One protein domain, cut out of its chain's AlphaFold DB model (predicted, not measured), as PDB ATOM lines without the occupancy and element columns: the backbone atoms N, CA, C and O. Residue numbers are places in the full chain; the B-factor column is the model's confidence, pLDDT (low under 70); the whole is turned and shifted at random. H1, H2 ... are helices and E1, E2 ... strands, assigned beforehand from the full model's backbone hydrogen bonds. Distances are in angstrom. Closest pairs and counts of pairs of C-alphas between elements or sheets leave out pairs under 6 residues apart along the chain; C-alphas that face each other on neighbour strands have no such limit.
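This is residues 158 to 336 of the 339 residues of a protein of Vibrio sp. 99-8-1 (UniProt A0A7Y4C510). Three small antiparallel sheets and a good deal of loop make up a rounded body: helix H2 lies over the edge strand E5 on one face of a short-stranded sheet E1, E2, E9, E5, and helix H3 lies over parts of its opposite face and also over one face of the strongly twisted sheet E6, E7, E8. The hairpin E3 and E4, with the short helix H1 near E4, makes a separate part of the body, and residues 196 to 218 form a long loop after H1. The printed part has 179 residues with four named helices and nine named strands, in the order E1 E2 H1 E3 E4 H2 E5 H3 H4 E6 E7 E8 E9; the class is mixed, helices and strands, with 72 residues, under half, in named elements. The whole is compact, with a radius of gyration of the C-alphas of 15.0 A, and the C-alphas span 40 by 35 by 32 A.

Residues 158 to 175 hold no named element. E1, residues 176 to 178, begins with C-alpha 176 at (94.650, 118.623, 155.647), and E2 follows as residues 184 to 186. H1 is residues 191 to 195. E3, residues 219 to 223, measures 13.7 A from first to last C-alpha, and E4, residues 232 to 236, measures 13.0 A. H2, residues 249 to 259, is 14.7 A long and begins with C-alpha 249 at (105.417, 115.292, 172.276). E5 is residues 268 to 270. H3, residues 273 to 283, is 15.3 A long, and H4 is residues 286 to 290. E6, residues 298 to 304, is 14.4 A long, E7, residues 308 to 313, is 16.2 A, and E8, residues 319 to 323, is 12.1 A. E9, residues 333 to 335, ends with C-alpha 335 at (90.825, 111.842, 162.495).

The largest sheet runs E1, E2, E9, E5, antiparallel throughout, with E1 and E5 as edge strands. In the hairpin E1 and E2, N 185 and O 177 are 2.8 A apart, within hydrogen-bond range. E2 and E9 have N 184 and O 335 at 2.9 A, and E9 and E5 have N 334 and O 269 at 2.8 A. H2 is on this sheet at a height of 7.7 A, over E5 and along the strands, at 5 degrees to E5 on the local plane; their closest C-alphas, of Cys 254 and Trp 268, are 5.5 A apart. H3 is on the opposite face at a height of 10.2 A, over E1 and, only just, over E2 and E9, with 3 of its C-alphas falling on each of these two; it runs across the strands, at 79 degrees to E1 on the local plane. H3 is also on the sheet E6, E7, E8, at a height of 10.1 A and along the strands, at 1 degree to E7 on the local plane; the two make two layers, a helix on one face of a sheet. The closest C-alphas of H3 and E6, of Ala 273 and Thr 300, are 5.6 A apart. E6, E7 and E8 form a meander, each strand the antiparallel neighbour of the one before; N 298 and O 312 are 2.8 A apart, and N 311 and O 321 are 2.8 A apart. H4 is on neither sheet and is close to H3 but not clearly touching, with C-alphas of Val 280 and Leu 286 at 6.8 A. In the antiparallel hairpin E3 and E4, N 221 and O 234 are 2.8 A apart. The closest C-alphas of H1 and E4, of Ile 191 and Phe 234, are 5.2 A apart. In H1, H2, H3 and H4 every O i to N i+4 pair is within hydrogen-bond range.

The two C-alphas farthest apart, of Asp 180 and Ala 209, are 43.6 A apart. The printed part has no cut. The links H1 to E3, with 23 residues, and E4 to H2, with 12, are long. The mean pLDDT of the printed part is 85.1; 23 residues are under 70, namely 205 to 214, 229 to 230, 240 to 246, 305 to 307 and 325.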
ATOM      1  N   GLY A 158      94.359 127.097 153.041       84.38
ATOM      2  CA  GLY A 158      93.317 127.301 152.029       84.38
ATOM      3  C   GLY A 158      91.890 127.159 152.568       84.38
ATOM      4  O   GLY A 158      90.953 127.141 151.777       84.38
ATOM      5  N   SER A 159      91.726 127.031 153.893       80.75
ATOM      6  CA  SER A 159      90.456 126.739 154.560       80.75
ATOM      7  C   SER A 159      89.725 125.537 153.962       80.75
ATOM      8  O   SER A 159      88.503 125.503 153.976       80.75
ATOM      9  N   GLN A 160      90.450 124.566 153.404       79.88
ATOM     10  CA  GLN A 160      89.869 123.422 152.712       79.88
ATOM     11  C   GLN A 160      90.686 122.157 152.957       79.88
ATOM     12  O   GLN A 160      91.891 122.195 153.212       79.88
ATOM     13  N   ILE A 161      90.020 121.016 152.834       85.19
ATOM     14  CA  ILE A 161      90.686 119.717 152.758       85.19
ATOM     15  C   ILE A 161      91.252 119.558 151.350       85.19
ATOM     16  O   ILE A 161      90.696 120.077 150.384       85.19
ATOM     17  N   ASN A 162      92.344 118.810 151.230       88.62
ATOM     18  CA  ASN A 162      93.033 118.544 149.974       88.62
ATOM     19  C   ASN A 162      93.511 119.838 149.289       88.62
ATOM     20  O   ASN A 162      93.583 119.900 148.063       88.62
ATOM     21  N   ASP A 163      93.852 120.862 150.079       88.19
ATOM     22  CA  ASP A 163      94.398 122.122 149.577       88.19
ATOM     23  C   ASP A 163      95.688 121.886 148.777       88.19
ATOM     24  O   ASP A 163      96.709 121.446 149.315       88.19
ATOM     25  N   ASN A 164      95.650 122.205 147.484       89.06
ATOM     26  CA  ASN A 164      96.719 121.891 146.536       89.06
ATOM     27  C   ASN A 164      97.724 123.032 146.316       89.06
ATOM     28  O   ASN A 164      98.634 122.908 145.497       89.06
ATOM     29  N   ASN A 165      97.606 124.143 147.050       89.12
ATOM     30  CA  ASN A 165      98.584 125.219 146.967       89.12
ATOM     31  C   ASN A 165      99.957 124.725 147.458       89.12
ATOM     32  O   ASN A 165     100.139 124.393 148.624       89.12
ATOM     33  N   LEU A 166     100.956 124.698 146.582       93.12
ATOM     34  CA  LEU A 166     102.225 124.034 146.888       93.12
ATOM     35  C   LEU A 166     103.123 124.771 147.895       93.12
ATOM     36  O   LEU A 166     104.168 124.228 148.260       93.12
ATOM     37  N   THR A 167     102.762 125.985 148.323       92.81
ATOM     38  CA  THR A 167     103.647 126.865 149.102       92.81
ATOM     39  C   THR A 167     103.063 127.357 150.422       92.81
ATOM     40  O   THR A 167     103.829 127.782 151.280       92.81
ATOM     41  N   ASN A 168     101.749 127.284 150.640       90.94
ATOM     42  CA  ASN A 168     101.116 127.869 151.831       90.94
ATOM     43  C   ASN A 168     101.289 127.052 153.130       90.94
ATOM     44  O   ASN A 168     100.969 127.558 154.199       90.94
ATOM     45  N   ALA A 169     101.867 125.842 153.091       94.25
ATOM     46  CA  ALA A 169     102.176 125.086 154.315       94.25
ATOM     47  C   ALA A 169     103.215 125.784 155.215       94.25
ATOM     48  O   ALA A 169     103.349 125.431 156.380       94.25
ATOM     49  N   LYS A 170     103.946 126.775 154.687       92.25
ATOM     50  CA  LYS A 170     104.862 127.634 155.456       92.25
ATOM     51  C   LYS A 170     104.152 128.619 156.385       92.25
ATOM     52  O   LYS A 170     104.785 129.164 157.285       92.25
ATOM     53  N   ASP A 171     102.886 128.920 156.100       87.81
ATOM     54  CA  ASP A 171     102.155 130.001 156.751       87.81
ATOM     55  C   ASP A 171     101.598 129.540 158.107       87.81
ATOM     56  O   ASP A 171     101.890 128.441 158.583       87.81
ATOM     57  N   GLY A 172     100.800 130.391 158.756       84.56
ATOM     58  CA  GLY A 172     100.111 130.089 160.015       84.56
ATOM     59  C   GLY A 172      98.942 129.118 159.840       84.56
ATOM     60  O   GLY A 172      97.848 129.378 160.337       84.56
ATOM     61  N   CYS A 173      99.152 128.023 159.114       91.31
ATOM     62  CA  CYS A 173      98.163 126.986 158.874       91.31
ATOM     63  C   CYS A 173      98.816 125.603 158.729       91.31
ATOM     64  O   CYS A 173     100.019 125.482 158.501       91.31
ATOM     65  N   MET A 174      98.005 124.553 158.823       95.06
ATOM     66  CA  MET A 174      98.383 123.181 158.495       95.06
ATOM     67  C   MET A 174      97.574 122.663 157.313       95.06
ATOM     68  O   MET A 174      96.395 122.988 157.152       95.06
ATOM     69  N   LYS A 175      98.197 121.812 156.500       95.19
ATOM     70  CA  LYS A 175      97.498 121.096 155.435       95.19
ATOM     71  C   LYS A 175      96.639 119.995 156.025       95.19
ATOM     72  O   LYS A 175      97.008 119.373 157.023       95.19
ATOM     73  N   LEU A 176      95.540 119.722 155.338       93.38
ATOM     74  CA  LEU A 176      94.650 118.623 155.647       93.38
ATOM     75  C   LEU A 176      94.367 117.831 154.375       93.38
ATOM     76  O   LEU A 176      94.034 118.427 153.355       93.38
ATOM     77  N   ILE A 177      94.515 116.511 154.418       92.88
ATOM     78  CA  ILE A 177      94.221 115.614 153.290       92.88
ATOM     79  C   ILE A 177      93.324 114.491 153.795       92.88
ATOM     80  O   ILE A 177      93.498 114.027 154.919       92.88
ATOM     81  N   SER A 178      92.379 114.051 152.966       88.19
ATOM     82  CA  SER A 178      91.576 112.860 153.244       88.19
ATOM     83  C   SER A 178      92.074 111.637 152.473       88.19
ATOM     84  O   SER A 178      92.518 111.779 151.331       88.19
ATOM     85  N   ASP A 179      91.966 110.437 153.035       84.88
ATOM     86  CA  ASP A 179      92.128 109.192 152.271       84.88
ATOM     87  C   ASP A 179      90.842 108.822 151.496       84.88
ATOM     88  O   ASP A 179      89.921 109.635 151.358       84.88
ATOM     89  N   ASP A 180      90.808 107.615 150.931       76.94
ATOM     90  CA  ASP A 180      89.667 107.022 150.222       76.94
ATOM     91  C   ASP A 180      88.555 106.517 151.153       76.94
ATOM     92  O   ASP A 180      87.470 106.173 150.685       76.94
ATOM     93  N   ARG A 181      88.803 106.518 152.467       76.06
ATOM     94  CA  ARG A 181      87.867 106.121 153.527       76.06
ATOM     95  C   ARG A 181      87.274 107.321 154.263       76.06
ATOM     96  O   ARG A 181      86.518 107.146 155.213       76.06
ATOM     97  N   GLY A 182      87.628 108.537 153.849       75.50
ATOM     98  CA  GLY A 182      87.189 109.767 154.497       75.50
ATOM     99  C   GLY A 182      87.918 110.081 155.805       75.50
ATOM    100  O   GLY A 182      87.540 111.046 156.468       75.50
ATOM    101  N   ASN A 183      88.973 109.341 156.167       85.81
ATOM    102  CA  ASN A 183      89.829 109.706 157.296       85.81
ATOM    103  C   ASN A 183      90.640 110.942 156.924       85.81
ATOM    104  O   ASN A 183      91.129 111.059 155.799       85.81
ATOM    105  N   TRP A 184      90.799 111.865 157.865       91.50
ATOM    106  CA  TRP A 184      91.582 113.078 157.661       91.50
ATOM    107  C   TRP A 184      92.965 112.914 158.257       91.50
ATOM    108  O   TRP A 184      93.131 112.259 159.280       91.50
ATOM    109  N   PHE A 185      93.942 113.562 157.643       96.62
ATOM    110  CA  PHE A 185      95.332 113.575 158.064       96.62
ATOM    111  C   PHE A 185      95.822 115.012 158.072       96.62
ATOM    112  O   PHE A 185      95.558 115.761 157.127       96.62
ATOM    113  N   THR A 186      96.563 115.389 159.107       97.44
ATOM    114  CA  THR A 186      97.225 116.694 159.185       97.44
ATOM    115  C   THR A 186      98.653 116.617 158.663       97.44
ATOM    116  O   THR A 186      99.336 115.610 158.867       97.44
ATOM    117  N   SER A 187      99.142 117.681 158.021       97.25
ATOM    118  CA  SER A 187     100.580 117.808 157.778       97.25
ATOM    119  C   SER A 187     101.361 117.989 159.061       97.25
ATOM    120  O   SER A 187     100.810 118.139 160.145       97.25
ATOM    121  N   ASN A 188     102.680 118.051 158.920       97.44
ATOM    122  CA  ASN A 188     103.494 118.567 160.000       97.44
ATOM    123  C   ASN A 188     103.278 120.093 160.102       97.44
ATOM    124  O   ASN A 188     103.151 120.740 159.055       97.44
ATOM    125  N   PRO A 189     103.196 120.681 161.307       96.25
ATOM    126  CA  PRO A 189     103.016 122.120 161.453       96.25
ATOM    127  C   PRO A 189     104.294 122.890 161.101       96.25
ATOM    128  O   PRO A 189     105.410 122.473 161.429       96.25
ATOM    129  N   SER A 190     104.128 124.048 160.461       95.06
ATOM    130  CA  SER A 190     105.206 125.030 160.338       95.06
ATOM    131  C   SER A 190     105.559 125.607 161.709       95.06
ATOM    132  O   SER A 190     104.741 125.606 162.637       95.06
ATOM    133  N   ILE A 191     106.764 126.160 161.834       90.31
ATOM    134  CA  ILE A 191     107.145 126.900 163.045       90.31
ATOM    135  C   ILE A 191     106.248 128.131 163.249       90.31
ATOM    136  O   ILE A 191     105.927 128.478 164.385       90.31
ATOM    137  N   VAL A 192     105.767 128.741 162.159       85.94
ATOM    138  CA  VAL A 192     104.798 129.846 162.204       85.94
ATOM    139  C   VAL A 192     103.485 129.393 162.844       85.94
ATOM    140  O   VAL A 192     102.982 130.065 163.742       85.94
ATOM    141  N   PHE A 193     102.944 128.245 162.426       90.00
ATOM    142  CA  PHE A 193     101.696 127.720 162.970       90.00
ATOM    143  C   PHE A 193     101.835 127.298 164.432       90.00
ATOM    144  O   PHE A 193     101.009 127.697 165.251       90.00
ATOM    145  N   ILE A 194     102.862 126.508 164.772       88.06
ATOM    146  CA  ILE A 194     102.993 125.950 166.126       88.06
ATOM    147  C   ILE A 194     103.288 127.033 167.170       88.06
ATOM    148  O   ILE A 194     102.720 126.988 168.254       88.06
ATOM    149  N   ASN A 195     104.097 128.048 166.844       84.81
ATOM    150  CA  ASN A 195     104.397 129.143 167.774       84.81
ATOM    151  C   ASN A 195     103.222 130.122 167.935       84.81
ATOM    152  O   ASN A 195     103.196 130.887 168.896       84.81
ATOM    153  N   ALA A 196     102.250 130.105 167.017       81.62
ATOM    154  CA  ALA A 196     100.992 130.822 167.194       81.62
ATOM    155  C   ALA A 196     100.048 130.114 168.187       81.62
ATOM    156  O   ALA A 196      99.084 130.723 168.649       81.62
ATOM    157  N   GLN A 197     100.317 128.848 168.531       83.44
ATOM    158  CA  GLN A 197      99.509 128.080 169.473       83.44
ATOM    159  C   GLN A 197      99.891 128.401 170.918       83.44
ATOM    160  O   GLN A 197     101.066 128.430 171.295       83.44
ATOM    161  N   ALA A 198      98.880 128.613 171.760       72.12
ATOM    162  CA  ALA A 198      99.087 129.013 173.143       72.12
ATOM    163  C   ALA A 198      99.865 127.945 173.933       72.12
ATOM    164  O   ALA A 198      99.391 126.825 174.130       72.12
ATOM    165  N   GLY A 199     101.039 128.333 174.434       78.38
ATOM    166  CA  GLY A 199     101.858 127.522 175.333       78.38
ATOM    167  C   GLY A 199     102.855 126.586 174.653       78.38
ATOM    168  O   GLY A 199     103.565 125.900 175.381       78.38
ATOM    169  N   PHE A 200     102.947 126.561 173.316       85.00
ATOM    170  CA  PHE A 200     103.962 125.762 172.626       85.00
ATOM    171  C   PHE A 200     105.346 126.410 172.676       85.00
ATOM    172  O   PHE A 200     105.526 127.543 172.235       85.00
ATOM    173  N   THR A 201     106.340 125.674 173.175       84.50
ATOM    174  CA  THR A 201     107.747 126.111 173.191       84.50
ATOM    175  C   THR A 201     108.703 125.027 172.670       84.50
ATOM    176  O   THR A 201     108.416 123.829 172.787       84.50
ATOM    177  N   PRO A 202     109.844 125.412 172.069       85.62
ATOM    178  CA  PRO A 202     110.861 124.460 171.638       85.62
ATOM    179  C   PRO A 202     111.614 123.911 172.854       85.62
ATOM    180  O   PRO A 202     112.323 124.647 173.538       85.62
ATOM    181  N   VAL A 203     111.481 122.613 173.115       79.62
ATOM    182  CA  VAL A 203     112.176 121.911 174.196       79.62
ATOM    183  C   VAL A 203     112.540 120.497 173.754       79.62
ATOM    184  O   VAL A 203     111.707 119.741 173.250       79.62
ATOM    185  N   HIS A 204     113.795 120.110 173.961       73.94
ATOM    186  CA  HIS A 204     114.254 118.760 173.660       73.94
ATOM    187  C   HIS A 204     113.719 117.770 174.712       73.94
ATOM    188  O   HIS A 204     113.823 118.024 175.906       73.94
ATOM    189  N   SER A 205     113.175 116.618 174.298       61.97
ATOM    190  CA  SER A 205     112.504 115.669 175.218       61.97
ATOM    191  C   SER A 205     113.404 115.045 176.290       61.97
ATOM    192  O   SER A 205     112.904 114.471 177.254       61.97
ATOM    193  N   SER A 206     114.725 115.136 176.120       59.50
ATOM    194  CA  SER A 206     115.710 114.674 177.099       59.50
ATOM    195  C   SER A 206     116.023 115.707 178.181       59.50
ATOM    196  O   SER A 206     116.890 115.441 179.010       59.50
ATOM    197  N   ASP A 207     115.404 116.890 178.145       64.06
ATOM    198  CA  ASP A 207     115.584 117.907 179.174       64.06
ATOM    199  C   ASP A 207     114.829 117.479 180.455       64.06
ATOM    200  O   ASP A 207     113.609 117.304 180.426       64.06
ATOM    201  N   PRO A 208     115.524 117.244 181.582       56.47
ATOM    202  CA  PRO A 208     114.893 116.825 182.831       56.47
ATOM    203  C   PRO A 208     114.177 117.970 183.569       56.47
ATOM    204  O   PRO A 208     113.471 117.698 184.539       56.47
ATOM    205  N   ALA A 209     114.363 119.233 183.160       57.75
ATOM    206  CA  ALA A 209     113.860 120.416 183.871       57.75
ATOM    207  C   ALA A 209     112.434 120.831 183.478       57.75
ATOM    208  O   ALA A 209     111.842 121.728 184.080       57.75
ATOM    209  N   VAL A 210     111.864 120.197 182.465       56.22
ATOM    210  CA  VAL A 210     110.521 120.512 181.992       56.22
ATOM    211  C   VAL A 210     109.531 119.823 182.982       56.22
ATOM    212  O   VAL A 210     109.782 118.682 183.366       56.22
ATOM    213  N   PRO A 211     108.404 120.418 183.434       54.28
ATOM    214  CA  PRO A 211     107.264 119.761 184.153       54.28
ATOM    215  C   PRO A 211     106.126 119.082 183.309       54.28
ATOM    216  O   PRO A 211     105.393 119.763 182.597       54.28
ATOM    217  N   ARG A 212     105.918 117.750 183.389       59.72
ATOM    218  CA  ARG A 212     104.944 117.005 182.538       59.72
ATOM    219  C   ARG A 212     103.493 117.369 182.910       59.72
ATOM    220  O   ARG A 212     103.217 117.368 184.111       59.72
ATOM    221  N   PRO A 213     102.554 117.594 181.959       60.59
ATOM    222  CA  PRO A 213     102.616 117.405 180.497       60.59
ATOM    223  C   PRO A 213     102.824 118.709 179.690       60.59
ATOM    224  O   PRO A 213     102.327 119.769 180.064       60.59
ATOM    225  N   TYR A 214     103.529 118.630 178.549       68.75
ATOM    226  CA  TYR A 214     103.968 119.811 177.785       68.75
ATOM    227  C   TYR A 214     103.261 120.043 176.458       68.75
ATOM    228  O   TYR A 214     103.232 119.166 175.594       68.75
ATOM    229  N   LYS A 215     102.928 121.307 176.209       81.56
ATOM    230  CA  LYS A 215     102.840 121.876 174.862       81.56
ATOM    231  C   LYS A 215     104.268 122.203 174.391       81.56
ATOM    232  O   LYS A 215     104.757 123.303 174.597       81.56
ATOM    233  N   THR A 216     105.005 121.224 173.861       86.31
ATOM    234  CA  THR A 216     106.385 121.434 173.361       86.31
ATOM    235  C   THR A 216     106.667 120.664 172.078       86.31
ATOM    236  O   THR A 216     105.992 119.685 171.764       86.31
ATOM    237  N   TYR A 217     107.708 121.091 171.363       89.69
ATOM    238  CA  TYR A 217     108.281 120.392 170.213       89.69
ATOM    239  C   TYR A 217     109.811 120.355 170.319       89.69
ATOM    240  O   TYR A 217     110.421 121.189 170.977       89.69
ATOM    241  N   SER A 218     110.453 119.385 169.677       88.06
ATOM    242  CA  SER A 218     111.875 119.058 169.852       88.06
ATOM    243  C   SER A 218     112.859 120.005 169.160       88.06
ATOM    244  O   SER A 218     114.069 119.906 169.387       88.06
ATOM    245  N   GLY A 219     112.382 120.833 168.242       88.31
ATOM    246  CA  GLY A 219     113.204 121.646 167.352       88.31
ATOM    247  C   GLY A 219     112.597 121.720 165.960       88.31
ATOM    248  O   GLY A 219     111.473 121.277 165.740       88.31
ATOM    249  N   GLU A 220     113.350 122.264 165.018       93.31
ATOM    250  CA  GLU A 220     112.882 122.526 163.658       93.31
ATOM    251  C   GLU A 220     113.684 121.750 162.615       93.31
ATOM    252  O   GLU A 220     114.824 121.359 162.876       93.31
ATOM    253  N   ASP A 221     113.073 121.473 161.472       94.12
ATOM    254  CA  ASP A 221     113.732 120.975 160.266       94.12
ATOM    255  C   ASP A 221     113.369 121.866 159.083       94.12
ATOM    256  O   ASP A 221     112.254 122.390 159.022       94.12
ATOM    257  N   SER A 222     114.311 122.057 158.167       93.38
ATOM    258  CA  SER A 222     114.167 123.009 157.069       93.38
ATOM    259  C   SER A 222     113.864 122.303 155.751       93.38
ATOM    260  O   SER A 222     114.604 121.415 155.335       93.38
ATOM    261  N   GLU A 223     112.845 122.773 155.033       93.62
ATOM    262  CA  GLU A 223     112.532 122.330 153.670       93.62
ATOM    263  C   GLU A 223     112.628 123.465 152.652       93.62
ATOM    264  O   GLU A 223     112.427 124.639 152.965       93.62
ATOM    265  N   ILE A 224     112.895 123.104 151.397       89.94
ATOM    266  CA  ILE A 224     112.951 124.031 150.261       89.94
ATOM    267  C   ILE A 224     111.657 124.008 149.429       89.94
ATOM    268  O   ILE A 224     110.808 123.120 149.535       89.94
ATOM    269  N   GLY A 225     111.495 125.015 148.567       85.00
ATOM    270  CA  GLY A 225     110.401 125.075 147.588       85.00
ATOM    271  C   GLY A 225     109.074 125.621 148.123       85.00
ATOM    272  O   GLY A 225     108.053 125.510 147.445       85.00
ATOM    273  N   TYR A 226     109.067 126.184 149.331       85.81
ATOM    274  CA  TYR A 226     107.916 126.881 149.919       85.81
ATOM    275  C   TYR A 226     107.991 128.401 149.746       85.81
ATOM    276  O   TYR A 226     106.972 129.087 149.760       85.81
ATOM    277  N   THR A 227     109.194 128.935 149.538       82.44
ATOM    278  CA  THR A 227     109.419 130.343 149.206       82.44
ATOM    279  C   THR A 227     110.361 130.452 148.005       82.44
ATOM    280  O   THR A 227     111.174 129.549 147.794       82.44
ATOM    281  N   PRO A 228     110.306 131.552 147.230       75.06
ATOM    282  CA  PRO A 228     111.250 131.783 146.134       75.06
ATOM    283  C   PRO A 228     112.711 131.930 146.584       75.06
ATOM    284  O   PRO A 228     113.614 131.732 145.779       75.06
ATOM    285  N   ALA A 229     112.940 132.312 147.847       63.03
ATOM    286  CA  ALA A 229     114.235 132.781 148.337       63.03
ATOM    287  C   ALA A 229     114.858 131.922 149.451       63.03
ATOM    288  O   ALA A 229     115.977 132.217 149.864       63.03
ATOM    289  N   GLY A 230     114.193 130.878 149.963       68.81
ATOM    290  CA  GLY A 230     114.798 130.114 151.051       68.81
ATOM    291  C   GLY A 230     113.980 129.016 151.716       68.81
ATOM    292  O   GLY A 230     112.897 128.611 151.282       68.81
ATOM    293  N   LEU A 231     114.602 128.540 152.792       84.31
ATOM    294  CA  LEU A 231     114.165 127.469 153.672       84.31
ATOM    295  C   LEU A 231     112.871 127.837 154.406       84.31
ATOM    296  O   LEU A 231     112.632 128.994 154.748       84.31
ATOM    297  N   THR A 232     112.038 126.840 154.664       90.25
ATOM    298  CA  THR A 232     110.883 126.926 155.559       90.25
ATOM    299  C   THR A 232     111.056 125.914 156.670       90.25
ATOM    300  O   THR A 232     111.342 124.751 156.402       90.25
ATOM    301  N   ASN A 233     110.867 126.366 157.906       94.25
ATOM    302  CA  ASN A 233     111.066 125.539 159.082       94.25
ATOM    303  C   ASN A 233     109.753 124.905 159.547       94.25
ATOM    304  O   ASN A 233     108.718 125.569 159.678       94.25
ATOM    305  N   PHE A 234     109.837 123.620 159.858       96.62
ATOM    306  CA  PHE A 234     108.753 122.772 160.326       96.62
ATOM    307  C   PHE A 234     109.128 122.145 161.666       96.62
ATOM    308  O   PHE A 234     110.282 121.779 161.884       96.62
ATOM    309  N   ALA A 235     108.168 122.026 162.583       95.44
ATOM    310  CA  ALA A 235     108.441 121.480 163.911       95.44
ATOM    311  C   ALA A 235     108.775 119.982 163.847       95.44
ATOM    312  O   ALA A 235     108.250 119.251 163.014       95.44
ATOM    313  N   ARG A 236     109.606 119.486 164.755       93.56
ATOM    314  CA  ARG A 236     109.830 118.051 164.952       93.56
ATOM    315  C   ARG A 236     109.370 117.640 166.338       93.56
ATOM    316  O   ARG A 236     109.478 118.410 167.289       93.56
ATOM    317  N   PHE A 237     108.909 116.408 166.464       90.62
ATOM    318  CA  PHE A 237     108.320 115.877 167.685       90.62
ATOM    319  C   PHE A 237     109.069 114.637 168.127       90.62
ATOM    320  O   PHE A 237     109.496 113.839 167.301       90.62
ATOM    321  N   PHE A 238     109.194 114.462 169.436       85.81
ATOM    322  CA  PHE A 238     109.607 113.196 170.024       85.81
ATOM    323  C   PHE A 238     108.425 112.284 170.332       85.81
ATOM    324  O   PHE A 238     107.368 112.732 170.780       85.81
ATOM    325  N   GLN A 239     108.647 110.980 170.178       77.81
ATOM    326  CA  GLN A 239     107.636 109.955 170.420       77.81
ATOM    327  C   GLN A 239     107.785 109.224 171.778       77.81
ATOM    328  O   GLN A 239     106.821 108.625 172.234       77.81
ATOM    329  N   GLY A 240     108.921 109.343 172.483       67.31
ATOM    330  CA  GLY A 240     109.115 108.784 173.840       67.31
ATOM    331  C   GLY A 240     109.523 107.296 173.886       67.31
ATOM    332  O   GLY A 240     109.464 106.593 172.884       67.31
ATOM    333  N   TYR A 241     109.991 106.802 175.040       57.31
ATOM    334  CA  TYR A 241     110.525 105.438 175.271       57.31
ATOM    335  C   TYR A 241     109.900 104.837 176.552       57.31
ATOM    336  O   TYR A 241     109.737 105.621 177.491       57.31
ATOM    337  N   PRO A 242     109.631 103.515 176.699       51.81
ATOM    338  CA  PRO A 242     109.548 102.426 175.712       51.81
ATOM    339  C   PRO A 242     108.144 101.804 175.529       51.81
ATOM    340  O   PRO A 242     107.967 101.031 174.593       51.81
ATOM    341  N   ASP A 243     107.153 102.122 176.367       46.91
ATOM    342  CA  ASP A 243     105.870 101.405 176.391       46.91
ATOM    343  C   ASP A 243     104.779 102.235 175.700       46.91
ATOM    344  O   ASP A 243     104.471 103.349 176.119       46.91
ATOM    345  N   ASN A 244     104.248 101.718 174.585       55.84
ATOM    346  CA  ASN A 244     103.158 102.282 173.764       55.84
ATOM    347  C   ASN A 244     103.336 103.721 173.245       55.84
ATOM    348  O   ASN A 244     102.453 104.256 172.571       55.84
ATOM    349  N   PHE A 245     104.513 104.313 173.469       67.19
ATOM    350  CA  PHE A 245     104.854 105.676 173.073       67.19
ATOM    351  C   PHE A 245     103.986 106.749 173.757       67.19
ATOM    352  O   PHE A 245     103.818 107.839 173.204       67.19
ATOM    353  N   ASP A 246     103.400 106.434 174.910       69.81
ATOM    354  CA  ASP A 246     102.454 107.322 175.587       69.81
ATOM    355  C   ASP A 246     103.178 108.451 176.349       69.81
ATOM    356  O   ASP A 246     104.290 108.296 176.865       69.81
ATOM    357  N   GLY A 247     102.565 109.631 176.395       72.00
ATOM    358  CA  GLY A 247     103.074 110.855 177.011       72.00
ATOM    359  C   GLY A 247     104.153 111.598 176.212       72.00
ATOM    360  O   GLY A 247     104.759 112.531 176.745       72.00
ATOM    361  N   GLY A 248     104.429 111.205 174.962       81.69
ATOM    362  CA  GLY A 248     105.403 111.868 174.082       81.69
ATOM    363  C   GLY A 248     104.880 113.163 173.440       81.69
ATOM    364  O   GLY A 248     103.674 113.360 173.311       81.69
ATOM    365  N   GLN A 249     105.780 114.033 172.959       87.12
ATOM    366  CA  GLN A 249     105.417 115.292 172.276       87.12
ATOM    367  C   GLN A 249     104.482 115.066 171.083       87.12
ATOM    368  O   GLN A 249     103.582 115.865 170.852       87.12
ATOM    369  N   TYR A 250     104.672 113.975 170.339       90.00
ATOM    370  CA  TYR A 250     103.800 113.635 169.217       90.00
ATOM    371  C   TYR A 250     102.359 113.314 169.661       90.00
ATOM    372  O   TYR A 250     101.402 113.764 169.038       90.00
ATOM    373  N   GLU A 251     102.178 112.573 170.755       88.50
ATOM    374  CA  GLU A 251     100.833 112.298 171.273       88.50
ATOM    375  C   GLU A 251     100.196 113.565 171.846       88.50
ATOM    376  O   GLU A 251      99.061 113.891 171.512       88.50
ATOM    377  N   LEU A 252     100.952 114.323 172.646       88.50
ATOM    378  CA  LEU A 252     100.492 115.586 173.219       88.50
ATOM    379  C   LEU A 252     100.122 116.604 172.135       88.50
ATOM    380  O   LEU A 252      99.192 117.383 172.323       88.50
ATOM    381  N   TRP A 253     100.793 116.562 170.984       92.56
ATOM    382  CA  TRP A 253     100.412 117.336 169.811       92.56
ATOM    383  C   TRP A 253      99.032 116.943 169.278       92.56
ATOM    384  O   TRP A 253      98.176 117.811 169.122       92.56
ATOM    385  N   CYS A 254      98.770 115.652 169.054       94.12
ATOM    386  CA  CYS A 254      97.448 115.211 168.598       94.12
ATOM    387  C   CYS A 254      96.355 115.475 169.650       94.12
ATOM    388  O   CYS A 254      95.268 115.926 169.298       94.12
ATOM    389  N   ASN A 255      96.662 115.313 170.942       91.38
ATOM    390  CA  ASN A 255      95.757 115.674 172.036       91.38
ATOM    391  C   ASN A 255      95.463 117.179 172.066       91.38
ATOM    392  O   ASN A 255      94.328 117.579 172.315       91.38
ATOM    393  N   TYR A 256      96.450 118.022 171.758       90.62
ATOM    394  CA  TYR A 256      96.233 119.458 171.632       90.62
ATOM    395  C   TYR A 256      95.308 119.802 170.460       90.62
ATOM    396  O   TYR A 256      94.421 120.636 170.618       90.62
ATOM    397  N   LEU A 257      95.447 119.128 169.312       92.25
ATOM    398  CA  LEU A 257      94.505 119.301 168.201       92.25
ATOM    399  C   LEU A 257      93.064 118.960 168.616       92.25
ATOM    400  O   LEU A 257      92.136 119.603 168.133       92.25
ATOM    401  N   ASN A 258      92.868 118.015 169.544       90.81
ATOM    402  CA  ASN A 258      91.552 117.736 170.133       90.81
ATOM    403  C   ASN A 258      91.069 118.846 171.067       90.81
ATOM    404  O   ASN A 258      89.898 119.213 171.009       90.81
ATOM    405  N   GLU A 259      91.960 119.380 171.908       88.12
ATOM    406  CA  GLU A 259      91.673 120.484 172.838       88.12
ATOM    407  C   GLU A 259      91.142 121.718 172.097       88.12
ATOM    408  O   GLU A 259      90.183 122.339 172.550       88.12
ATOM    409  N   ILE A 260      91.735 122.050 170.946       84.25
ATOM    410  CA  ILE A 260      91.341 123.216 170.138       84.25
ATOM    411  C   ILE A 260      90.289 122.905 169.072       84.25
ATOM    412  O   ILE A 260      89.994 123.761 168.237       84.25
ATOM    413  N   GLU A 261      89.761 121.680 169.063       86.38
ATOM    414  CA  GLU A 261      88.808 121.207 168.058       86.38
ATOM    415  C   GLU A 261      89.310 121.485 166.632       86.38
ATOM    416  O   GLU A 261      88.605 122.057 165.798       86.38
ATOM    417  N   PHE A 262      90.582 121.182 166.357       88.25
ATOM    418  CA  PHE A 262      91.229 121.556 165.104       88.25
ATOM    419  C   PHE A 262      90.450 120.998 163.912       88.25
ATOM    420  O   PHE A 262      90.109 119.813 163.880       88.25
ATOM    421  N   ALA A 263      90.158 121.866 162.941       84.44
ATOM    422  CA  ALA A 263      89.297 121.564 161.798       84.44
ATOM    423  C   ALA A 263      87.944 120.922 162.186       84.44
ATOM    424  O   ALA A 263      87.369 120.163 161.408       84.44
ATOM    425  N   GLY A 264      87.450 121.193 163.397       81.12
ATOM    426  CA  GLY A 264      86.152 120.722 163.862       81.12
ATOM    427  C   GLY A 264      86.137 119.311 164.407       81.12
ATOM    428  O   GLY A 264      85.069 118.732 164.597       81.12
ATOM    429  N   LYS A 265      87.312 118.722 164.626       84.50
ATOM    430  CA  LYS A 265      87.454 117.344 165.085       84.50
ATOM    431  C   LYS A 265      88.060 117.317 166.487       84.50
ATOM    432  O   LYS A 265      88.966 118.085 166.799       84.50
ATOM    433  N   LYS A 266      87.558 116.397 167.316       89.12
ATOM    434  CA  LYS A 266      88.022 116.128 168.695       89.12
ATOM    435  C   LYS A 266      88.620 114.730 168.870       89.12
ATOM    436  O   LYS A 266      88.818 114.279 169.994       89.12
ATOM    437  N   ASN A 267      88.833 114.021 167.765       90.31
ATOM    438  CA  ASN A 267      89.276 112.627 167.724       90.31
ATOM    439  C   ASN A 267      90.579 112.444 166.919       90.31
ATOM    440  O   ASN A 267      90.809 111.384 166.340       90.31
ATOM    441  N   TRP A 268      91.416 113.479 166.857       94.56
ATOM    442  CA  TRP A 268      92.787 113.409 166.374       94.56
ATOM    443  C   TRP A 268      93.605 112.446 167.219       94.56
ATOM    444  O   TRP A 268      93.734 112.590 168.433       94.56
ATOM    445  N   ASP A 269      94.211 111.484 166.550       95.50
ATOM    446  CA  ASP A 269      95.080 110.489 167.154       95.50
ATOM    447  C   ASP A 269      96.312 110.295 166.267       95.50
ATOM    448  O   ASP A 269      96.358 110.710 165.106       95.50
ATOM    449  N   ARG A 270      97.346 109.665 166.809       94.25
ATOM    450  CA  ARG A 270      98.543 109.324 166.053       94.25
ATOM    451  C   ARG A 270      98.208 108.338 164.934       94.25
ATOM    452  O   ARG A 270      97.426 107.393 165.101       94.25
ATOM    453  N   VAL A 271      98.853 108.547 163.794       95.38
ATOM    454  CA  VAL A 271      98.741 107.680 162.619       95.38
ATOM    455  C   VAL A 271      99.497 106.377 162.840       95.38
ATOM    456  O   VAL A 271     100.526 106.336 163.517       95.38
ATOM    457  N   THR A 272      99.008 105.303 162.241       94.06
ATOM    458  CA  THR A 272      99.750 104.055 162.047       94.06
ATOM    459  C   THR A 272     100.520 104.097 160.723       94.06
ATOM    460  O   THR A 272     100.187 104.871 159.823       94.06
ATOM    461  N   ALA A 273     101.550 103.260 160.581       92.06
ATOM    462  CA  ALA A 273     102.290 103.136 159.326       92.06
ATOM    463  C   ALA A 273     101.401 102.725 158.136       92.06
ATOM    464  O   ALA A 273     101.464 103.415 157.118       92.06
ATOM    465  N   PRO A 274     100.491 101.734 158.262       92.94
ATOM    466  CA  PRO A 274      99.566 101.398 157.182       92.94
ATOM    467  C   PRO A 274      98.661 102.560 156.756       92.94
ATOM    468  O   PRO A 274      98.395 102.714 155.570       92.94
ATOM    469  N   GLU A 275      98.200 103.401 157.685       94.62
ATOM    470  CA  GLU A 275      97.350 104.552 157.346       94.62
ATOM    471  C   GLU A 275      98.095 105.588 156.501       94.62
ATOM    472  O   GLU A 275      97.586 106.008 155.463       94.62
ATOM    473  N   LEU A 276      99.322 105.961 156.887       94.25
ATOM    474  CA  LEU A 276     100.133 106.873 156.071       94.25
ATOM    475  C   LEU A 276     100.541 106.247 154.735       94.25
ATOM    476  O   LEU A 276     100.546 106.940 153.717       94.25
ATOM    477  N   ALA A 277     100.875 104.956 154.717       92.00
ATOM    478  CA  ALA A 277     101.234 104.263 153.486       92.00
ATOM    479  C   ALA A 277     100.054 104.220 152.502       92.00
ATOM    480  O   ALA A 277     100.224 104.525 151.320       92.00
ATOM    481  N   ASN A 278      98.846 103.925 152.991       89.94
ATOM    482  CA  ASN A 278      97.628 103.942 152.184       89.94
ATOM    483  C   ASN A 278      97.298 105.353 151.693       89.94
ATOM    484  O   ASN A 278      96.988 105.522 150.514       89.94
ATOM    485  N   LEU A 279      97.451 106.374 152.546       92.50
ATOM    486  CA  LEU A 279      97.279 107.769 152.147       92.50
ATOM    487  C   LEU A 279      98.195 108.130 150.970       92.50
ATOM    488  O   LEU A 279      97.724 108.689 149.984       92.50
ATOM    489  N   VAL A 280      99.487 107.793 151.040       92.50
ATOM    490  CA  VAL A 280     100.461 108.068 149.966       92.50
ATOM    491  C   VAL A 280     100.180 107.225 148.721       92.50
ATOM    492  O   VAL A 280     100.277 107.737 147.611       92.50
ATOM    493  N   SER A 281      99.793 105.956 148.878       89.62
ATOM    494  CA  SER A 281      99.382 105.091 147.761       89.62
ATOM    495  C   SER A 281      98.191 105.684 147.002       89.62
ATOM    496  O   SER A 281      98.160 105.696 145.772       89.62
ATOM    497  N   TYR A 282      97.238 106.247 147.742       87.44
ATOM    498  CA  TYR A 282      96.030 106.833 147.188       87.44
ATOM    499  C   TYR A 282      96.241 108.237 146.601       87.44
ATOM    500  O   TYR A 282      95.729 108.555 145.529       87.44
ATOM    501  N   ARG A 283      96.996 109.093 147.296       88.38
ATOM    502  CA  ARG A 283      97.170 110.519 146.966       88.38
ATOM    503  C   ARG A 283      98.447 110.830 146.191       88.38
ATOM    504  O   ARG A 283      98.625 111.961 145.737       88.38
ATOM    505  N   GLY A 284      99.332 109.853 146.025       91.19
ATOM    506  CA  GLY A 284     100.648 110.029 145.424       91.19
ATOM    507  C   GLY A 284     101.596 110.853 146.303       91.19
ATOM    508  O   GLY A 284     101.487 110.890 147.528       91.19
ATOM    509  N   ALA A 285     102.556 111.529 145.667       92.56
ATOM    510  CA  ALA A 285     103.537 112.365 146.350       92.56
ATOM    511  C   ALA A 285     102.877 113.587 147.013       92.56
ATOM    512  O   ALA A 285     102.551 114.566 146.335       92.56
ATOM    513  N   LEU A 286     102.730 113.574 148.344       95.00
ATOM    514  CA  LEU A 286     101.964 114.608 149.053       95.00
ATOM    515  C   LEU A 286     102.578 116.010 148.893       95.00
ATOM    516  O   LEU A 286     101.858 117.003 148.795       95.00
ATOM    517  N   ARG A 287     103.909 116.108 148.791       93.81
ATOM    518  CA  ARG A 287     104.607 117.375 148.524       93.81
ATOM    519  C   ARG A 287     104.297 117.954 147.148       93.81
ATOM    520  O   ARG A 287     104.068 119.160 147.042       93.81
ATOM    521  N   ALA A 288     104.325 117.110 146.119       92.56
ATOM    522  CA  ALA A 288     104.132 117.520 144.730       92.56
ATOM    523  C   ALA A 288     102.663 117.830 144.420       92.56
ATOM    524  O   ALA A 288     102.389 118.723 143.627       92.56
ATOM    525  N   ASN A 289     101.737 117.128 145.079       92.75
ATOM    526  CA  ASN A 289     100.305 117.241 144.811       92.75
ATOM    527  C   ASN A 289      99.589 118.226 145.752       92.75
ATOM    528  O   ASN A 289      98.587 118.818 145.359       92.75
ATOM    529  N   TYR A 290     100.092 118.414 146.981       94.94
ATOM    530  CA  TYR A 290      99.389 119.164 148.033       94.94
ATOM    531  C   TYR A 290     100.261 120.161 148.808       94.94
ATOM    532  O   TYR A 290      99.790 120.790 149.754       94.94
ATOM    533  N   GLY A 291     101.543 120.317 148.459       94.50
ATOM    534  CA  GLY A 291     102.459 121.172 149.224       94.50
ATOM    535  C   GLY A 291     102.739 120.652 150.636       94.50
ATOM    536  O   GLY A 291     103.121 121.422 151.512       94.50
ATOM    537  N   TRP A 292     102.528 119.362 150.888       96.12
ATOM    538  CA  TRP A 292     102.741 118.749 152.196       96.12
ATOM    539  C   TRP A 292     104.244 118.608 152.514       96.12
ATOM    540  O   TRP A 292     104.969 118.133 151.639       96.12
ATOM    541  N   PRO A 293     104.728 118.981 153.716       96.06
ATOM    542  CA  PRO A 293     106.141 118.835 154.093       96.06
ATOM    543  C   PRO A 293     106.563 117.369 154.048       96.06
ATOM    544  O   PRO A 293     105.917 116.532 154.665       96.06
ATOM    545  N   ALA A 294     107.590 117.012 153.283       94.38
ATOM    546  CA  ALA A 294     107.873 115.597 153.000       94.38
ATOM    547  C   ALA A 294     109.360 115.235 152.916       94.38
ATOM    548  O   ALA A 294     109.692 114.104 152.540       94.38
ATOM    549  N   GLU A 295     110.264 116.158 153.249       91.38
ATOM    550  CA  GLU A 295     111.703 115.875 153.218       91.38
ATOM    551  C   GLU A 295     112.124 114.963 154.379       91.38
ATOM    552  O   GLU A 295     112.999 114.099 154.214       91.38
ATOM    553  N   ASN A 296     111.430 115.065 155.517       92.25
ATOM    554  CA  ASN A 296     111.630 114.207 156.681       92.25
ATOM    555  C   ASN A 296     110.603 113.057 156.766       92.25
ATOM    556  O   ASN A 296     109.575 113.046 156.089       92.25
ATOM    557  N   HIS A 297     110.904 112.050 157.588       93.38
ATOM    558  CA  HIS A 297     109.973 110.960 157.884       93.38
ATOM    559  C   HIS A 297     108.926 111.426 158.897       93.38
ATOM    560  O   HIS A 297     109.198 112.289 159.733       93.38
ATOM    561  N   TYR A 298     107.755 110.802 158.847       95.25
ATOM    562  CA  TYR A 298     106.678 110.977 159.809       95.25
ATOM    563  C   TYR A 298     106.694 109.857 160.845       95.25
ATOM    564  O   TYR A 298     106.763 108.682 160.482       95.25
ATOM    565  N   HIS A 299     106.603 110.221 162.123       92.50
ATOM    566  CA  HIS A 299     106.341 109.289 163.212       92.50
ATOM    567  C   HIS A 299     105.018 108.553 162.998       92.50
ATOM    568  O   HIS A 299     104.050 109.120 162.492       92.50
ATOM    569  N   THR A 300     104.966 107.306 163.463       92.31
ATOM    570  CA  THR A 300     103.729 106.525 163.547       92.31
ATOM    571  C   THR A 300     103.675 105.801 164.879       92.31
ATOM    572  O   THR A 300     104.714 105.476 165.453       92.31
ATOM    573  N   LYS A 301     102.479 105.491 165.377       89.94
ATOM    574  CA  LYS A 301     102.307 104.661 166.580       89.94
ATOM    575  C   LYS A 301     102.548 103.164 166.339       89.94
ATOM    576  O   LYS A 301     102.335 102.365 167.245       89.94
ATOM    577  N   THR A 302     102.972 102.760 165.140       90.06
ATOM    578  CA  THR A 302     103.247 101.352 164.833       90.06
ATOM    579  C   THR A 302     104.578 100.928 165.451       90.06
ATOM    580  O   THR A 302     105.640 101.432 165.080       90.06
ATOM    581  N   VAL A 303     104.513  99.988 166.396       85.44
ATOM    582  CA  VAL A 303     105.680  99.408 167.075       85.44
ATOM    583  C   VAL A 303     106.441  98.491 166.115       85.44
ATOM    584  O   VAL A 303     105.842  97.647 165.449       85.44
ATOM    585  N   ALA A 304     107.764  98.643 166.051       80.00
ATOM    586  CA  ALA A 304     108.643  97.761 165.289       80.00
ATOM    587  C   ALA A 304     109.126  96.567 166.147       80.00
ATOM    588  O   ALA A 304     109.261  96.712 167.363       80.00
ATOM    589  N   PRO A 305     109.476  95.410 165.543       69.94
ATOM    590  CA  PRO A 305     109.881  94.199 166.278       69.94
ATOM    591  C   PRO A 305     111.136  94.343 167.160       69.94
ATOM    592  O   PRO A 305     111.335  93.569 168.091       69.94
ATOM    593  N   ILE A 306     111.994  95.319 166.859       64.00
ATOM    594  CA  ILE A 306     113.237  95.616 167.579       64.00
ATOM    595  C   ILE A 306     113.127  97.020 168.185       64.00
ATOM    596  O   ILE A 306     113.382  97.994 167.486       64.00
ATOM    597  N   THR A 307     112.682  97.113 169.450       65.56
ATOM    598  CA  THR A 307     112.587  98.336 170.294       65.56
ATOM    599  C   THR A 307     112.628  99.654 169.504       65.56
ATOM    600  O   THR A 307     113.664 100.321 169.432       65.56
ATOM    601  N   GLY A 308     111.516 100.010 168.863       74.88
ATOM    602  CA  GLY A 308     111.448 101.169 167.979       74.88
ATOM    603  C   GLY A 308     110.052 101.391 167.411       74.88
ATOM    604  O   GLY A 308     109.129 100.618 167.673       74.88
ATOM    605  N   ALA A 309     109.908 102.446 166.618       82.75
ATOM    606  CA  ALA A 309     108.683 102.752 165.884       82.75
ATOM    607  C   ALA A 309     108.952 102.699 164.378       82.75
ATOM    608  O   ALA A 309     110.089 102.887 163.932       82.75
ATOM    609  N   ILE A 310     107.911 102.458 163.587       88.75
ATOM    610  CA  ILE A 310     107.978 102.635 162.135       88.75
ATOM    611  C   ILE A 310     107.759 104.118 161.826       88.75
ATOM    612  O   ILE A 310     106.832 104.735 162.348       88.75
ATOM    613  N   ALA A 311     108.603 104.692 160.975       91.12
ATOM    614  CA  ALA A 311     108.407 106.014 160.398       91.12
ATOM    615  C   ALA A 311     108.256 105.918 158.882       91.12
ATOM    616  O   ALA A 311     108.923 105.102 158.244       91.12
ATOM    617  N   VAL A 312     107.399 106.761 158.312       93.56
ATOM    618  CA  VAL A 312     107.002 106.692 156.897       93.56
ATOM    619  C   VAL A 312     107.391 107.983 156.186       93.56
ATOM    620  O   VAL A 312     107.118 109.077 156.684       93.56
ATOM    621  N   LYS A 313     108.025 107.878 155.017       93.25
ATOM    622  CA  LYS A 313     108.253 109.026 154.130       93.25
ATOM    623  C   LYS A 313     107.081 109.198 153.160       93.25
ATOM    624  O   LYS A 313     106.595 108.226 152.591       93.25
ATOM    625  N   VAL A 314     106.641 110.443 152.964       93.44
ATOM    626  CA  VAL A 314     105.403 110.779 152.225       93.44
ATOM    627  C   VAL A 314     105.646 111.525 150.904       93.44
ATOM    628  O   VAL A 314     104.741 112.131 150.329       93.44
ATOM    629  N   ASN A 315     106.875 111.481 150.382       88.31
ATOM    630  CA  ASN A 315     107.286 112.189 149.163       88.31
ATOM    631  C   ASN A 315     106.968 111.434 147.852       88.31
ATOM    632  O   ASN A 315     107.498 111.787 146.802       88.31
ATOM    633  N   GLY A 316     106.115 110.406 147.901       74.31
ATOM    634  CA  GLY A 316     105.682 109.618 146.739       74.31
ATOM    635  C   GLY A 316     106.429 108.305 146.526       74.31
ATOM    636  O   GLY A 316     105.954 107.465 145.770       74.31
ATOM    637  N   VAL A 317     107.549 108.091 147.216       73.25
ATOM    638  CA  VAL A 317     108.172 106.769 147.332       73.25
ATOM    639  C   VAL A 317     107.885 106.266 148.736       73.25
ATOM    640  O   VAL A 317     108.400 106.830 149.701       73.25
ATOM    641  N   LEU A 318     107.058 105.221 148.851       73.50
ATOM    642  CA  LEU A 318     106.833 104.558 150.131       73.50
ATOM    643  C   LEU A 318     108.177 104.055 150.659       73.50
ATOM    644  O   LEU A 318     108.797 103.156 150.094       73.50
ATOM    645  N   ASN A 319     108.641 104.694 151.725       82.44
ATOM    646  CA  ASN A 319     109.872 104.350 152.410       82.44
ATOM    647  C   ASN A 319     109.558 104.292 153.900       82.44
ATOM    648  O   ASN A 319     109.397 105.325 154.557       82.44
ATOM    649  N   GLU A 320     109.403 103.066 154.391       86.62
ATOM    650  CA  GLU A 320     109.258 102.784 155.809       86.62
ATOM    651  C   GLU A 320     110.629 102.514 156.418       86.62
ATOM    652  O   GLU A 320     111.457 101.787 155.862       86.62
ATOM    653  N   LYS A 321     110.861 103.080 157.597       86.62
ATOM    654  CA  LYS A 321     112.104 102.901 158.332       86.62
ATOM    655  C   LYS A 321     111.811 102.616 159.794       86.62
ATOM    656  O   LYS A 321     111.045 103.335 160.429       86.62
ATOM    657  N   VAL A 322     112.500 101.622 160.353       83.38
ATOM    658  CA  VAL A 322     112.555 101.441 161.808       83.38
ATOM    659  C   VAL A 322     113.425 102.546 162.402       83.38
ATOM    660  O   VAL A 322     114.599 102.693 162.047       83.38
ATOM    661  N   ILE A 323     112.841 103.337 163.294       80.06
ATOM    662  CA  ILE A 323     113.507 104.449 163.966       80.06
ATOM    663  C   ILE A 323     113.595 104.206 165.469       80.06
ATOM    664  O   ILE A 323     112.717 103.599 166.088       80.06
ATOM    665  N   THR A 324     114.660 104.735 166.068       74.12
ATOM    666  CA  THR A 324     114.735 104.860 167.520       74.12
ATOM    667  C   THR A 324     113.796 105.980 167.961       74.12
ATOM    668  O   THR A 324     113.741 107.044 167.344       74.12
ATOM    669  N   THR A 325     113.059 105.767 169.046       68.88
ATOM    670  CA  THR A 325     112.061 106.743 169.516       68.88
ATOM    671  C   THR A 325     112.669 107.989 170.165       68.88
ATOM    672  O   THR A 325     111.981 108.985 170.387       68.88
ATOM    673  N   GLY A 326     113.977 107.946 170.437       71.50
ATOM    674  CA  GLY A 326     114.792 109.056 170.923       71.50
ATOM    675  C   GLY A 326     115.348 109.960 169.820       71.50
ATOM    676  O   GLY A 326     116.293 110.698 170.083       71.50
ATOM    677  N   ARG A 327     114.813 109.916 168.591       81.12
ATOM    678  CA  ARG A 327     115.089 110.900 167.527       81.12
ATOM    679  C   ARG A 327     113.803 111.631 167.132       81.12
ATOM    680  O   ARG A 327     112.770 110.970 167.057       81.12
ATOM    681  N   PRO A 328     113.857 112.950 166.872       87.75
ATOM    682  CA  PRO A 328     112.662 113.711 166.555       87.75
ATOM    683  C   PRO A 328     112.382 113.708 165.048       87.75
ATOM    684  O   PRO A 328     113.281 113.962 164.240       87.75
ATOM    685  N   TYR A 329     111.127 113.457 164.686       92.81
ATOM    686  CA  TYR A 329     110.634 113.409 163.306       92.81
ATOM    687  C   TYR A 329     109.346 114.227 163.158       92.81
ATOM    688  O   TYR A 329     108.867 114.835 164.119       92.81
ATOM    689  N   TYR A 330     108.788 114.280 161.951       96.31
ATOM    690  CA  TYR A 330     107.510 114.945 161.725       96.31
ATOM    691  C   TYR A 330     106.339 114.187 162.338       96.31
ATOM    692  O   TYR A 330     106.392 112.977 162.546       96.31
ATOM    693  N   ALA A 331     105.264 114.918 162.601       95.56
ATOM    694  CA  ALA A 331     104.020 114.400 163.137       95.56
ATOM    695  C   ALA A 331     102.877 114.630 162.149       95.56
ATOM    696  O   ALA A 331     102.717 115.722 161.607       95.56
ATOM    697  N   SER A 332     102.061 113.600 161.957       97.31
ATOM    698  CA  SER A 332     100.747 113.700 161.323       97.31
ATOM    699  C   SER A 332      99.735 113.109 162.288       97.31
ATOM    700  O   SER A 332      99.993 112.054 162.862       97.31
ATOM    701  N   CYS A 333      98.616 113.780 162.508       97.44
ATOM    702  CA  CYS A 333      97.509 113.231 163.283       97.44
ATOM    703  C   CYS A 333      96.393 112.843 162.320       97.44
ATOM    704  O   CYS A 333      96.171 113.534 161.323       97.44
ATOM    705  N   THR A 334      95.690 111.758 162.625       96.81
ATOM    706  CA  THR A 334      94.526 111.315 161.870       96.81
ATOM    707  C   THR A 334      93.249 111.440 162.677       96.81
ATOM    708  O   THR A 334      93.220 111.105 163.860       96.81
ATOM    709  N   SER A 335      92.201 111.926 162.024       92.94
ATOM    710  CA  SER A 335      90.825 111.842 162.495       92.94
ATOM    711  C   SER A 335      90.148 110.777 161.647       92.94
ATOM    712  O   SER A 335      89.979 110.946 160.438       92.94
ATOM    713  N   ARG A 336      89.831 109.645 162.275       87.00
ATOM    714  CA  ARG A 336      89.142 108.539 161.609       87.00
ATOM    715  C   ARG A 336      87.656 108.863 161.503       87.00
ATOM    716  O   ARG A 336      87.122 109.571 162.363       87.00
TER     717      ARG A 336